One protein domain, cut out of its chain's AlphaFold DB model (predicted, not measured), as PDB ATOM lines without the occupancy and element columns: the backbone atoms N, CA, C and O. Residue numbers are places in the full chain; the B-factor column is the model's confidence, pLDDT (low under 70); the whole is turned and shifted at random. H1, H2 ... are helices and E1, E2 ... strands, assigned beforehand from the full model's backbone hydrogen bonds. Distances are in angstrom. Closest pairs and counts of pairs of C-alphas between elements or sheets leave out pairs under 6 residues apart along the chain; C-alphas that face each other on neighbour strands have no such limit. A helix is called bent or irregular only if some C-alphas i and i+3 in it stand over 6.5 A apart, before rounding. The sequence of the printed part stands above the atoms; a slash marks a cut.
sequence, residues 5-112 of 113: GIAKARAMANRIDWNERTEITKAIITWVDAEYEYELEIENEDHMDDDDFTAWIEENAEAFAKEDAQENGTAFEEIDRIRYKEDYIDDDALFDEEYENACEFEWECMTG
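This is residues 5 to 112 of the 113 residues of an uncharacterized protein of uncultured Clostridium sp (UniProt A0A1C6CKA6). What shape? A long twisted sheet has bent H2 over one face, H1 and H3 beyond one end. What parts? The 108 printed residues include H1 E1 E2 H2 E3 H3, mixed, with antiparallel sheet E2 E1 E3. It is extended, radius of gyration of the C-alphas 20.3 A, spanning 62 by 37 by 18 A.

Which strands pair? E1, residues 22 to 32, and E2, residues 37 to 43, form a hairpin with N 29 2.8 A from O 40. E1 and E3, residues 78 to 88, have N 83 2.8 A from O 28. What covers them? H2, residues 50 to 72, one helix by hydrogen bonds, is bent: C-alphas 59 and 62 are 7.7 A apart. Arms H2a and H2b are on the same face.

First? H1, residues 5 to 13, begins at C-alpha (2.771, -11.411, 22.721). Last? H3, residues 91 to 111, ends at C-alpha (-11.328, -26.688, 9.513).

Any cut? The printed part has none. Low pLDDT? No printed residue is under 70.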
ATOM      1  N   GLY A   5       1.900 -11.961  21.673       87.12
ATOM      2  CA  GLY A   5       2.771 -11.411  22.721       87.12
ATOM      3  C   GLY A   5       3.281 -12.441  23.741       87.12
ATOM      4  O   GLY A   5       4.390 -12.307  24.245       87.12
ATOM      5  N   ILE A   6       2.512 -13.497  24.028       89.94
ATOM      6  CA  ILE A   6       2.950 -14.593  24.909       89.94
ATOM      7  C   ILE A   6       3.890 -15.538  24.154       89.94
ATOM      8  O   ILE A   6       4.846 -16.035  24.748       89.94
ATOM      9  N   ALA A   7       3.632 -15.792  22.868       86.12
ATOM     10  CA  ALA A   7       4.499 -16.612  22.030       86.12
ATOM     11  C   ALA A   7       5.878 -15.951  21.865       86.12
ATOM     12  O   ALA A   7       6.888 -16.571  22.192       86.12
ATOM     13  N   LYS A   8       5.906 -14.661  21.516       86.75
ATOM     14  CA  LYS A   8       7.134 -13.871  21.363       86.75
ATOM     15  C   LYS A   8       7.920 -13.761  22.666       86.75
ATOM     16  O   LYS A   8       9.113 -14.034  22.694       86.75
ATOM     17  N   ALA A   9       7.242 -13.481  23.784       88.00
ATOM     18  CA  ALA A   9       7.894 -13.440  25.094       88.00
ATOM     19  C   ALA A   9       8.523 -14.787  25.489       88.00
ATOM     20  O   ALA A   9       9.576 -14.811  26.120       88.00
ATOM     21  N   ARG A  10       7.903 -15.917  25.120       86.62
ATOM     22  CA  ARG A  10       8.484 -17.251  25.344       86.62
ATOM     23  C   ARG A  10       9.669 -17.534  24.423       86.62
ATOM     24  O   ARG A  10      10.622 -18.153  24.884       86.62
ATOM     25  N   ALA A  11       9.616 -17.099  23.166       84.00
ATOM     26  CA  ALA A  11      10.728 -17.233  22.229       84.00
ATOM     27  C   ALA A  11      11.949 -16.432  22.716       84.00
ATOM     28  O   ALA A  11      13.022 -17.000  22.909       84.00
ATOM     29  N   MET A  12      11.743 -15.156  23.055       86.31
ATOM     30  CA  MET A  12      12.775 -14.274  23.608       86.31
ATOM     31  C   MET A  12      13.332 -14.769  24.947       86.31
ATOM     32  O   MET A  12      14.525 -14.651  25.191       86.31
ATOM     33  N   ALA A  13      12.509 -15.369  25.817       86.75
ATOM     34  CA  ALA A  13      12.964 -15.864  27.122       86.75
ATOM     35  C   ALA A  13      14.003 -16.998  27.042       86.75
ATOM     36  O   ALA A  13      14.699 -17.242  28.028       86.75
ATOM     37  N   ASN A  14      14.108 -17.692  25.904       79.12
ATOM     38  CA  ASN A  14      15.121 -18.726  25.676       79.12
ATOM     39  C   ASN A  14      16.395 -18.181  25.011       79.12
ATOM     40  O   ASN A  14      17.284 -18.967  24.688       79.12
ATOM     41  N   ARG A  15      16.498 -16.862  24.801       79.44
ATOM     42  CA  ARG A  15      17.632 -16.224  24.129       79.44
ATOM     43  C   ARG A  15      18.285 -15.153  24.995       79.44
ATOM     44  O   ARG A  15      17.630 -14.504  25.807       79.44
ATOM     45  N   ILE A  16      19.600 -15.016  24.832       80.75
ATOM     46  CA  ILE A  16      20.409 -14.006  25.529       80.75
ATOM     47  C   ILE A  16      20.303 -12.667  24.798       80.75
ATOM     48  O   ILE A  16      20.072 -11.643  25.438       80.75
ATOM     49  N   ASP A  17      20.395 -12.701  23.472       80.50
ATOM     50  CA  ASP A  17      20.140 -11.577  22.586       80.50
ATOM     51  C   ASP A  17      19.213 -12.055  21.460       80.50
ATOM     52  O   ASP A  17      19.391 -13.140  20.901       80.50
ATOM     53  N   TRP A  18      18.153 -11.288  21.215       82.38
ATOM     54  CA  TRP A  18      17.150 -11.613  20.206       82.38
ATOM     55  C   TRP A  18      17.693 -11.406  18.794       82.38
ATOM     56  O   TRP A  18      17.267 -12.149  17.928       82.38
ATOM     57  N   ASN A  19      18.656 -10.494  18.604       78.00
ATOM     58  CA  ASN A  19      19.151 -10.052  17.295       78.00
ATOM     59  C   ASN A  19      20.644 -10.369  17.079       78.00
ATOM     60  O   ASN A  19      21.309  -9.708  16.287       78.00
ATOM     61  N   GLU A  20      21.215 -11.311  17.832       82.94
ATOM     62  CA  GLU A  20      22.644 -11.658  17.712       82.94
ATOM     63  C   GLU A  20      22.922 -12.641  16.571       82.94
ATOM     64  O   GLU A  20      24.068 -12.765  16.143       82.94
ATOM     65  N   ARG A  21      21.904 -13.348  16.069       85.75
ATOM     66  CA  ARG A  21      22.126 -14.350  15.028       85.75
ATOM     67  C   ARG A  21      22.466 -13.684  13.705       85.75
ATOM     68  O   ARG A  21      21.835 -12.713  13.291       85.75
ATOM     69  N   THR A  22      23.438 -14.281  13.044       88.12
ATOM     70  CA  THR A  22      23.829 -13.965  11.682       88.12
ATOM     71  C   THR A  22      23.617 -15.182  10.800       88.12
ATOM     72  O   THR A  22      23.522 -16.304  11.301       88.12
ATOM     73  N   GLU A  23      23.519 -14.934   9.504       89.69
ATOM     74  CA  GLU A  23      23.490 -15.955   8.461       89.69
ATOM     75  C   GLU A  23      24.405 -15.531   7.314       89.69
ATOM     76  O   GLU A  23      24.615 -14.332   7.071       89.69
ATOM     77  N   ILE A  24      24.950 -16.503   6.592       92.19
ATOM     78  CA  ILE A  24      25.711 -16.261   5.374       92.19
ATOM     79  C   ILE A  24      24.736 -15.837   4.276       92.19
ATOM     80  O   ILE A  24      23.950 -16.629   3.765       92.19
ATOM     81  N   THR A  25      24.851 -14.580   3.849       92.38
ATOM     82  CA  THR A  25      24.006 -14.010   2.790       92.38
ATOM     83  C   THR A  25      24.608 -14.174   1.403       92.38
ATOM     84  O   THR A  25      23.886 -14.162   0.408       92.38
ATOM     85  N   LYS A  26      25.938 -14.296   1.303       95.00
ATOM     86  CA  LYS A  26      26.620 -14.555   0.029       95.00
ATOM     87  C   LYS A  26      28.026 -15.118   0.197       95.00
ATOM     88  O   LYS A  26      28.717 -14.840   1.181       95.00
ATOM     89  N   ALA A  27      28.474 -15.832  -0.828       96.38
ATOM     90  CA  ALA A  27      29.856 -16.235  -1.030       96.38
ATOM     91  C   ALA A  27      30.511 -15.397  -2.133       96.38
ATOM     92  O   ALA A  27      29.869 -14.984  -3.095       96.38
ATOM     93  N   ILE A  28      31.806 -15.153  -1.990       96.75
ATOM     94  CA  ILE A  28      32.650 -14.458  -2.956       96.75
ATOM     95  C   ILE A  28      33.783 -15.403  -3.304       96.75
ATOM     96  O   ILE A  28      34.641 -15.691  -2.465       96.75
ATOM     97  N   ILE A  29      33.769 -15.891  -4.534       96.31
ATOM     98  CA  ILE A  29      34.802 -16.760  -5.073       96.31
ATOM     99  C   ILE A  29      35.771 -15.881  -5.844       96.31
ATOM    100  O   ILE A  29      35.417 -15.271  -6.850       96.31
ATOM    101  N   THR A  30      37.006 -15.829  -5.371       96.12
ATOM    102  CA  THR A  30      38.092 -15.162  -6.070       96.12
ATOM    103  C   THR A  30      38.839 -16.188  -6.909       96.12
ATOM    104  O   THR A  30      39.399 -17.146  -6.366       96.12
ATOM    105  N   TRP A  31      38.859 -15.994  -8.223       95.56
ATOM    106  CA  TRP A  31      39.564 -16.855  -9.169       95.56
ATOM    107  C   TRP A  31      40.525 -16.037 -10.025       95.56
ATOM    108  O   TRP A  31      40.364 -14.827 -10.172       95.56
ATOM    109  N   VAL A  32      41.555 -16.690 -10.555       94.31
ATOM    110  CA  VAL A  32      42.601 -16.019 -11.331       94.31
ATOM    111  C   VAL A  32      42.731 -16.613 -12.727       94.31
ATOM    112  O   VAL A  32      42.527 -17.816 -12.937       94.31
ATOM    113  N   ASP A  33      43.076 -15.748 -13.673       92.94
ATOM    114  CA  ASP A  33      43.705 -16.143 -14.929       92.94
ATOM    115  C   ASP A  33      45.209 -15.815 -14.897       92.94
ATOM    116  O   ASP A  33      45.757 -15.400 -13.875       92.94
ATOM    117  N   ALA A  34      45.881 -15.978 -16.038       89.88
ATOM    118  CA  ALA A  34      47.321 -15.758 -16.158       89.88
ATOM    119  C   ALA A  34      47.784 -14.321 -15.833       89.88
ATOM    120  O   ALA A  34      48.983 -14.095 -15.635       89.88
ATOM    121  N   GLU A  35      46.880 -13.338 -15.832       89.62
ATOM    122  CA  GLU A  35      47.196 -11.914 -15.708       89.62
ATOM    123  C   GLU A  35      46.368 -11.172 -14.637       89.62
ATOM    124  O   GLU A  35      46.857 -10.166 -14.111       89.62
ATOM    125  N   TYR A  36      45.162 -11.636 -14.285       90.88
ATOM    126  CA  TYR A  36      44.201 -10.912 -13.443       90.88
ATOM    127  C   TYR A  36      43.461 -11.795 -12.424       90.88
ATOM    128  O   TYR A  36      43.310 -13.002 -12.587       90.88
ATOM    129  N   GLU A  37      42.979 -11.139 -11.364       92.50
ATOM    130  CA  GLU A  37      42.108 -11.695 -10.323       92.50
ATOM    131  C   GLU A  37      40.671 -11.205 -10.555       92.50
ATOM    132  O   GLU A  37      40.450 -10.024 -10.847       92.50
ATOM    133  N   TYR A  38      39.711 -12.111 -10.412       93.00
ATOM    134  CA  TYR A  38      38.283 -11.893 -10.617       93.00
ATOM    135  C   TYR A  38      37.504 -12.316  -9.374       93.00
ATOM    136  O   TYR A  38      37.909 -13.228  -8.655       93.00
ATOM    137  N   GLU A  39      36.376 -11.654  -9.125       95.12
ATOM    138  CA  GLU A  39      35.489 -11.937  -7.997       95.12
ATOM    139  C   GLU A  39      34.098 -12.294  -8.524       95.12
ATOM    140  O   GLU A  39      33.454 -11.481  -9.186       95.12
ATOM    141  N   LEU A  40      33.635 -13.498  -8.193       94.19
ATOM    142  CA  LEU A  40      32.286 -13.971  -8.469       94.19
ATOM    143  C   LEU A  40      31.480 -13.978  -7.168       94.19
ATOM    144  O   LEU A  40      31.833 -14.684  -6.221       94.19
ATOM    145  N   GLU A  41      30.405 -13.195  -7.117       95.75
ATOM    146  CA  GLU A  41      29.490 -13.151  -5.973       95.75
ATOM    147  C   GLU A  41      28.302 -14.097  -6.207       95.75
ATOM    148  O   GLU A  41      27.622 -14.006  -7.227       95.75
ATOM    149  N   ILE A  42      28.043 -14.987  -5.249       94.12
ATOM    150  CA  ILE A  42      26.927 -15.940  -5.255       94.12
ATOM    151  C   ILE A  42      26.070 -15.672  -4.022       94.12
ATOM    152  O   ILE A  42      26.552 -15.804  -2.897       94.12
ATOM    153  N   GLU A  43      24.816 -15.276  -4.224       93.50
ATOM    154  CA  GLU A  43      23.888 -14.960  -3.134       93.50
ATOM    155  C   GLU A  43      23.199 -16.226  -2.602       93.50
ATOM    156  O   GLU A  43      22.873 -17.135  -3.363       93.50
ATOM    157  N   ASN A  44      22.986 -16.289  -1.285       91.06
ATOM    158  CA  ASN A  44      22.226 -17.352  -0.629       91.06
ATOM    159  C   ASN A  44      20.724 -17.024  -0.684       91.06
ATOM    160  O   ASN A  44      20.110 -16.697   0.327       91.06
ATOM    161  N   GLU A  45      20.149 -17.029  -1.890       86.81
ATOM    162  CA  GLU A  45      18.764 -16.579  -2.124       86.81
ATOM    163  C   GLU A  45      17.715 -17.403  -1.362       86.81
ATOM    164  O   GLU A  45      16.686 -16.868  -0.955       86.81
ATOM    165  N   ASP A  46      17.975 -18.695  -1.154       85.62
ATOM    166  CA  ASP A  46      17.072 -19.613  -0.454       85.62
ATOM    167  C   ASP A  46      17.268 -19.612   1.072       85.62
ATOM    168  O   ASP A  46      16.642 -20.422   1.758       85.62
ATOM    169  N   HIS A  47      18.120 -18.732   1.617       82.56
ATOM    170  CA  HIS A  47      18.457 -18.707   3.046       82.56
ATOM    171  C   HIS A  47      18.837 -20.107   3.566       82.56
ATOM    172  O   HIS A  47      18.394 -20.545   4.631       82.56
ATOM    173  N   MET A  48      19.623 -20.849   2.774       88.06
ATOM    174  CA  MET A  48      20.122 -22.163   3.173       88.06
ATOM    175  C   MET A  48      20.955 -22.034   4.447       88.06
ATOM    176  O   MET A  48      21.662 -21.040   4.617       88.06
ATOM    177  N   ASP A  49      20.913 -23.058   5.302       90.31
ATOM    178  CA  ASP A  49      21.763 -23.122   6.490       90.31
ATOM    179  C   ASP A  49      23.242 -22.911   6.117       90.31
ATOM    180  O   ASP A  49      23.726 -23.444   5.115       90.31
ATOM    181  N   ASP A  50      23.973 -22.169   6.951       92.38
ATOM    182  CA  ASP A  50      25.357 -21.752   6.685       92.38
ATOM    183  C   ASP A  50      26.290 -22.922   6.334       92.38
ATOM    184  O   ASP A  50      27.123 -22.809   5.430       92.38
ATOM    185  N   ASP A  51      26.144 -24.057   7.026       93.06
ATOM    186  CA  ASP A  51      26.917 -25.277   6.769       93.06
ATOM    187  C   ASP A  51      26.603 -25.864   5.380       93.06
ATOM    188  O   ASP A  51      27.517 -26.244   4.640       93.06
ATOM    189  N   ASP A  52      25.322 -25.901   5.004       93.94
ATOM    190  CA  ASP A  52      24.869 -26.439   3.720       93.94
ATOM    191  C   ASP A  52      25.290 -25.518   2.566       93.94
ATOM    192  O   ASP A  52      25.797 -25.994   1.545       93.94
ATOM    193  N   PHE A  53      25.154 -24.198   2.739       93.44
ATOM    194  CA  PHE A  53      25.599 -23.212   1.756       93.44
ATOM    195  C   PHE A  53      27.120 -23.259   1.568       93.44
ATOM    196  O   PHE A  53      27.612 -23.286   0.438       93.44
ATOM    197  N   THR A  54      27.881 -23.342   2.662       94.31
ATOM    198  CA  THR A  54      29.347 -23.460   2.615       94.31
ATOM    199  C   THR A  54      29.771 -24.713   1.855       94.31
ATOM    200  O   THR A  54      30.582 -24.614   0.932       94.31
ATOM    201  N   ALA A  55      29.187 -25.872   2.176       95.75
ATOM    202  CA  ALA A  55      29.499 -27.134   1.508       95.75
ATOM    203  C   ALA A  55      29.154 -27.101   0.011       95.75
ATOM    204  O   ALA A  55      29.938 -27.566  -0.820       95.75
ATOM    205  N   TRP A  56      28.010 -26.515  -0.345       95.44
ATOM    206  CA  TRP A  56      27.598 -26.369  -1.737       95.44
ATOM    207  C   TRP A  56      28.553 -25.474  -2.533       95.44
ATOM    208  O   TRP A  56      28.948 -25.838  -3.647       95.44
ATOM    209  N   ILE A  57      28.970 -24.345  -1.953       95.38
ATOM    210  CA  ILE A  57      29.960 -23.450  -2.555       95.38
ATOM    211  C   ILE A  57      31.295 -24.171  -2.729       95.38
ATOM    212  O   ILE A  57      31.863 -24.109  -3.812       95.38
ATOM    213  N   GLU A  58      31.788 -24.889  -1.721       93.88
ATOM    214  CA  GLU A  58      33.062 -25.614  -1.824       93.88
ATOM    215  C   GLU A  58      33.038 -26.704  -2.907       93.88
ATOM    216  O   GLU A  58      34.016 -26.859  -3.641       93.88
ATOM    217  N   GLU A  59      31.928 -27.432  -3.053       95.44
ATOM    218  CA  GLU A  59      31.780 -28.461  -4.089       95.44
ATOM    219  C   GLU A  59      31.720 -27.856  -5.502       95.44
ATOM    220  O   GLU A  59      32.265 -28.428  -6.451       95.44
ATOM    221  N   ASN A  60      31.080 -26.693  -5.650       94.81
ATOM    222  CA  ASN A  60      30.780 -26.100  -6.953       94.81
ATOM    223  C   ASN A  60      31.682 -24.913  -7.331       94.81
ATOM    224  O   ASN A  60      31.598 -24.440  -8.464       94.81
ATOM    225  N   ALA A  61      32.581 -24.453  -6.454       94.19
ATOM    226  CA  ALA A  61      33.361 -23.230  -6.666       94.19
ATOM    227  C   ALA A  61      34.152 -23.234  -7.980       94.19
ATOM    228  O   ALA A  61      34.143 -22.255  -8.724       94.19
ATOM    229  N   GLU A  62      34.800 -24.356  -8.304       92.81
ATOM    230  CA  GLU A  62      35.514 -24.502  -9.575       92.81
ATOM    231  C   GLU A  62      34.583 -24.479 -10.789       92.81
ATOM    232  O   GLU A  62      34.979 -24.006 -11.854       92.81
ATOM    233  N   ALA A  63      33.380 -25.046 -10.673       95.38
ATOM    234  CA  ALA A  63      32.417 -25.056 -11.768       95.38
ATOM    235  C   ALA A  63      31.925 -23.632 -12.047       95.38
ATOM    236  O   ALA A  63      31.939 -23.206 -13.201       95.38
ATOM    237  N   PHE A  64      31.601 -22.883 -10.991       94.69
ATOM    238  CA  PHE A  64      31.195 -21.485 -11.089       94.69
ATOM    239  C   PHE A  64      32.289 -20.598 -11.679       94.69
ATOM    240  O   PHE A  64      32.031 -19.860 -12.623       94.69
ATOM    241  N   ALA A  65      33.530 -20.724 -11.207       93.62
ATOM    242  CA  ALA A  65      34.639 -19.941 -11.748       93.62
ATOM    243  C   ALA A  65      34.936 -20.269 -13.224       93.62
ATOM    244  O   ALA A  65      35.281 -19.384 -14.002       93.62
ATOM    245  N   LYS A  66      34.780 -21.532 -13.645       94.44
ATOM    246  CA  LYS A  66      34.936 -21.924 -15.058       94.44
ATOM    247  C   LYS A  66      33.816 -21.372 -15.937       94.44
ATOM    248  O   LYS A  66      34.092 -20.986 -17.071       94.44
ATOM    249  N   GLU A  67      32.582 -21.358 -15.442       95.25
ATOM    250  CA  GLU A  67      31.440 -20.762 -16.142       95.25
ATOM    251  C   GLU A  67      31.616 -19.243 -16.285       95.25
ATOM    252  O   GLU A  67      31.513 -18.722 -17.395       95.25
ATOM    253  N   ASP A  68      32.007 -18.561 -15.207       92.88
ATOM    254  CA  ASP A  68      32.272 -17.119 -15.201       92.88
ATOM    255  C   ASP A  68      33.450 -16.740 -16.117       92.88
ATOM    256  O   ASP A  68      33.350 -15.812 -16.924       92.88
ATOM    257  N   ALA A  69      34.545 -17.506 -16.098       92.44
ATOM    258  CA  ALA A  69      35.650 -17.318 -17.040       92.44
ATOM    259  C   ALA A  69      35.194 -17.510 -18.497       92.44
ATOM    260  O   ALA A  69      35.585 -16.743 -19.380       92.44
ATOM    261  N   GLN A  70      34.334 -18.499 -18.766       92.56
ATOM    262  CA  GLN A  70      33.784 -18.727 -20.101       92.56
ATOM    263  C   GLN A  70      32.886 -17.568 -20.559       92.56
ATOM    264  O   GLN A  70      32.966 -17.177 -21.728       92.56
ATOM    265  N   GLU A  71      32.064 -17.012 -19.669       90.62
ATOM    266  CA  GLU A  71      31.201 -15.861 -19.957       90.62
ATOM    267  C   GLU A  71      32.022 -14.596 -20.246       90.62
ATOM    268  O   GLU A  71      31.773 -13.899 -21.236       90.62
ATOM    269  N   ASN A  72      33.065 -14.352 -19.451       85.88
ATOM    270  CA  ASN A  72      33.988 -13.232 -19.634       85.88
ATOM    271  C   ASN A  72      34.979 -13.437 -20.799       85.88
ATOM    272  O   ASN A  72      35.687 -12.505 -21.191       85.88
ATOM    273  N   GLY A  73      35.025 -14.636 -21.386       87.88
ATOM    274  CA  GLY A  73      35.927 -14.979 -22.485       87.88
ATOM    275  C   GLY A  73      37.398 -15.095 -22.069       87.88
ATOM    276  O   GLY A  73      38.280 -14.885 -22.906       87.88
ATOM    277  N   THR A  74      37.659 -15.413 -20.801       89.62
ATOM    278  CA  THR A  74      38.998 -15.634 -20.233       89.62
ATOM    279  C   THR A  74      39.252 -17.133 -20.000       89.62
ATOM    280  O   THR A  74      38.427 -17.985 -20.345       89.62
ATOM    281  N   ALA A  75      40.432 -17.485 -19.481       90.38
ATOM    282  CA  ALA A  75      40.769 -18.852 -19.106       90.38
ATOM    283  C   ALA A  75      40.941 -18.956 -17.588       90.38
ATOM    284  O   ALA A  75      41.845 -18.348 -17.028       90.38
ATOM    285  N   PHE A  76      40.109 -19.774 -16.945       93.25
ATOM    286  CA  PHE A  76      40.272 -20.128 -15.538       93.25
ATOM    287  C   PHE A  76      41.573 -20.918 -15.324       93.25
ATOM    288  O   PHE A  76      41.774 -21.951 -15.975       93.25
ATOM    289  N   GLU A  77      42.421 -20.472 -14.394       92.88
ATOM    290  CA  GLU A  77      43.602 -21.223 -13.951       92.88
ATOM    291  C   GLU A  77      43.380 -21.880 -12.587       92.88
ATOM    292  O   GLU A  77      43.443 -23.108 -12.480       92.88
ATOM    293  N   GLU A  78      43.103 -21.082 -11.553       93.19
ATOM    294  CA  GLU A  78      42.900 -21.575 -10.191       93.19
ATOM    295  C   GLU A  78      41.948 -20.697  -9.366       93.19
ATOM    296  O   GLU A  78      41.690 -19.532  -9.679       93.19
ATOM    297  N   ILE A  79      41.415 -21.283  -8.289       95.19
ATOM    298  CA  ILE A  79      40.709 -20.550  -7.235       95.19
ATOM    299  C   ILE A  79      41.763 -20.008  -6.270       95.19
ATOM    300  O   ILE A  79      42.507 -20.790  -5.681       95.19
ATOM    301  N   ASP A  80      41.789 -18.694  -6.062       94.56
ATOM    302  CA  ASP A  80      42.698 -18.062  -5.101       94.56
ATOM    303  C   ASP A  80      42.134 -18.135  -3.674       94.56
ATOM    304  O   ASP A  80      42.828 -18.542  -2.738       94.56
ATOM    305  N   ARG A  81      40.856 -17.770  -3.482       94.44
ATOM    306  CA  ARG A  81      40.182 -17.867  -2.175       94.44
ATOM    307  C   ARG A  81      38.661 -17.832  -2.290       94.44
ATOM    308  O   ARG A  81      38.112 -17.316  -3.255       94.44
ATOM    309  N   ILE A  82      37.992 -18.287  -1.235       96.06
ATOM    310  CA  ILE A  82      36.549 -18.118  -1.035       96.06
ATOM    311  C   ILE A  82      36.347 -17.297   0.241       96.06
ATOM    312  O   ILE A  82      37.016 -17.528   1.252       96.06
ATOM    313  N   ARG A  83      35.465 -16.299   0.190       95.88
ATOM    314  CA  ARG A  83      35.051 -15.494   1.347       95.88
ATOM    315  C   ARG A  83      33.543 -15.549   1.501       95.88
ATOM    316  O   ARG A  83      32.831 -15.517   0.508       95.88
ATOM    317  N   TYR A  84      33.070 -15.528   2.736       95.06
ATOM    318  CA  TYR A  84      31.646 -15.469   3.049       95.06
ATOM    319  C   TYR A  84      31.326 -14.112   3.669       95.06
ATOM    320  O   TYR A  84      32.135 -13.554   4.419       95.06
ATOM    321  N   LYS A  85      30.176 -13.553   3.302       94.31
ATOM    322  CA  LYS A  85      29.608 -12.376   3.955       94.31
ATOM    323  C   LYS A  85      28.405 -12.830   4.763       94.31
ATOM    324  O   LYS A  85      27.484 -13.436   4.224       94.31
ATOM    325  N   GLU A  86      28.434 -12.482   6.037       93.00
ATOM    326  CA  GLU A  86      27.349 -12.713   6.976       93.00
ATOM    327  C   GLU A  86      26.606 -11.397   7.219       93.00
ATOM    328  O   GLU A  86      27.234 -10.333   7.264       93.00
ATOM    329  N   ASP A  87      25.288 -11.467   7.368       90.44
ATOM    330  CA  ASP A  87      24.460 -10.339   7.803       90.44
ATOM    331  C   ASP A  87      23.561 -10.759   8.974       90.44
ATOM    332  O   ASP A  87      23.515 -11.935   9.338       90.44
ATOM    333  N   TYR A  88      22.900  -9.792   9.608       87.69
ATOM    334  CA  TYR A  88      22.044 -10.065  10.757       87.69
ATOM    335  C   TYR A  88      20.717 -10.652  10.299       87.69
ATOM    336  O   TYR A  88      20.069 -10.123   9.397       87.69
ATOM    337  N   ILE A  89      20.277 -11.696  10.996       85.56
ATOM    338  CA  ILE A  89      18.933 -12.229  10.810       85.56
ATOM    339  C   ILE A  89      17.943 -11.233  11.417       85.56
ATOM    340  O   ILE A  89      18.083 -10.818  12.572       85.56
ATOM    341  N   ASP A  90      16.907 -10.871  10.662       86.88
ATOM    342  CA  ASP A  90      15.746 -10.179  11.220       86.88
ATOM    343  C   ASP A  90      14.892 -11.196  11.997       86.88
ATOM    344  O   ASP A  90      13.906 -11.742  11.497       86.88
ATOM    345  N   ASP A  91      15.311 -11.503  13.231       84.38
ATOM    346  CA  ASP A  91      14.629 -12.464  14.107       84.38
ATOM    347  C   ASP A  91      13.177 -12.028  14.419       84.38
ATOM    348  O   ASP A  91      12.337 -12.873  14.735       84.38
ATOM    349  N   ASP A  92      12.846 -10.733  14.305       87.50
ATOM    350  CA  ASP A  92      11.466 -10.249  14.397       87.50
ATOM    351  C   ASP A  92      10.636 -10.675  13.177       87.50
ATOM    352  O   ASP A  92       9.562 -11.254  13.362       87.50
ATOM    353  N   ALA A  93      11.131 -10.439  11.959       87.00
ATOM    354  CA  ALA A  93      10.453 -10.846  10.728       87.00
ATOM    355  C   ALA A  93      10.316 -12.373  10.627       87.00
ATOM    356  O   ALA A  93       9.229 -12.874  10.331       87.00
ATOM    357  N   LEU A  94      11.379 -13.110  10.964       85.38
ATOM    358  CA  LEU A  94      11.377 -14.574  10.965       85.38
ATOM    359  C   LEU A  94      10.347 -15.134  11.957       85.38
ATOM    360  O   LEU A  94       9.616 -16.076  11.652       85.38
ATOM    361  N   PHE A  95      10.257 -14.550  13.157       87.62
ATOM    362  CA  PHE A  95       9.260 -14.966  14.142       87.62
ATOM    363  C   PHE A  95       7.829 -14.667  13.687       87.62
ATOM    364  O   PHE A  95       6.924 -15.455  13.973       87.62
ATOM    365  N   ASP A  96       7.610 -13.530  13.028       90.25
ATOM    366  CA  ASP A  96       6.293 -13.148  12.525       90.25
ATOM    367  C   ASP A  96       5.808 -14.137  11.453       90.25
ATOM    368  O   ASP A  96       4.683 -14.630  11.565       90.25
ATOM    369  N   GLU A  97       6.669 -14.510  10.501       87.50
ATOM    370  CA  GLU A  97       6.370 -15.523   9.479       87.50
ATOM    371  C   GLU A  97       6.067 -16.895  10.099       87.50
ATOM    372  O   GLU A  97       5.007 -17.473   9.850       87.50
ATOM    373  N   GLU A  98       6.942 -17.393  10.975       87.12
ATOM    374  CA  GLU A  98       6.753 -18.675  11.669       87.12
ATOM    375  C   GLU A  98       5.457 -18.701  12.490       87.12
ATOM    376  O   GLU A  98       4.730 -19.702  12.529       87.12
ATOM    377  N   TYR A  99       5.134 -17.587  13.156       87.56
ATOM    378  CA  TYR A  99       3.891 -17.460  13.901       87.56
ATOM    379  C   TYR A  99       2.684 -17.499  12.961       87.56
ATOM    380  O   TYR A  99       1.742 -18.235  13.254       87.56
ATOM    381  N   GLU A 100       2.689 -16.762  11.848       89.75
ATOM    382  CA  GLU A 100       1.608 -16.793  10.852       89.75
ATOM    383  C   GLU A 100       1.402 -18.194  10.268       89.75
ATOM    384  O   GLU A 100       0.266 -18.678  10.233       89.75
ATOM    385  N   ASN A 101       2.485 -18.887   9.927       88.31
ATOM    386  CA  ASN A 101       2.444 -20.242   9.386       88.31
ATOM    387  C   ASN A 101       1.853 -21.240  10.405       88.31
ATOM    388  O   ASN A 101       0.964 -22.035  10.096       88.31
ATOM    389  N   ALA A 102       2.241 -21.129  11.681       87.12
ATOM    390  CA  ALA A 102       1.643 -21.914  12.762       87.12
ATOM    391  C   ALA A 102       0.151 -21.591  12.978       87.12
ATOM    392  O   ALA A 102      -0.642 -22.475  13.319       87.12
ATOM    393  N   CYS A 103      -0.254 -20.331  12.796       87.19
ATOM    394  CA  CYS A 103      -1.656 -19.925  12.865       87.19
ATOM    395  C   CYS A 103      -2.482 -20.542  11.730       87.19
ATOM    396  O   CYS A 103      -3.601 -21.004  11.981       87.19
ATOM    397  N   GLU A 104      -1.941 -20.541  10.512       87.19
ATOM    398  CA  GLU A 104      -2.560 -21.145   9.332       87.19
ATOM    399  C   GLU A 104      -2.712 -22.657   9.513       87.19
ATOM    400  O   GLU A 104      -3.829 -23.170   9.419       87.19
ATOM    401  N   PHE A 105      -1.648 -23.348   9.922       85.75
ATOM    402  CA  PHE A 105      -1.669 -24.790  10.171       85.75
ATOM    403  C   PHE A 105      -2.724 -25.209  11.211       85.75
ATOM    404  O   PHE A 105      -3.478 -26.169  11.018       85.75
ATOM    405  N   GLU A 106      -2.825 -24.480  12.327       85.19
ATOM    406  CA  GLU A 106      -3.840 -24.738  13.357       85.19
ATOM    407  C   GLU A 106      -5.261 -24.516  12.819       85.19
ATOM    408  O   GLU A 106      -6.195 -25.247  13.170       85.19
ATOM    409  N   TRP A 107      -5.441 -23.512  11.959       84.81
ATOM    410  CA  TRP A 107      -6.717 -23.246  11.307       84.81
ATOM    411  C   TRP A 107      -7.088 -24.344  10.303       84.81
ATOM    412  O   TRP A 107      -8.235 -24.807  10.321       84.81
ATOM    413  N   GLU A 108      -6.150 -24.822   9.486       86.69
ATOM    414  CA  GLU A 108      -6.358 -25.954   8.575       86.69
ATOM    415  C   GLU A 108      -6.734 -27.225   9.345       86.69
ATOM    416  O   GLU A 108      -7.753 -27.853   9.046       86.69
ATOM    417  N   CYS A 109      -6.020 -27.535  10.432       84.38
ATOM    418  CA  CYS A 109      -6.340 -28.659  11.317       84.38
ATOM    419  C   CYS A 109      -7.751 -28.564  11.920       84.38
ATOM    420  O   CYS A 109      -8.455 -29.570  12.035       84.38
ATOM    421  N   MET A 110      -8.184 -27.364  12.320       82.94
ATOM    422  CA  MET A 110      -9.522 -27.143  12.881       82.94
ATOM    423  C   MET A 110     -10.633 -27.186  11.829       82.94
ATOM    424  O   MET A 110     -11.761 -27.571  12.145       82.94
ATOM    425  N   THR A 111     -10.341 -26.768  10.599       84.12
ATOM    426  CA  THR A 111     -11.328 -26.688   9.513       84.12
ATOM    427  C   THR A 111     -11.346 -27.924   8.613       84.12
ATOM    428  O   THR A 111     -12.305 -28.099   7.860       84.12
ATOM    429  N   GLY A 112     -10.367 -28.822   8.762       74.81
ATOM    430  CA  GLY A 112     -10.266 -30.088   8.036       74.81
ATOM    431  C   GLY A 112      -9.989 -29.900   6.547       74.81
ATOM    432  O   GLY A 112     -10.518 -30.670   5.740       74.81
TER     433      GLY A 112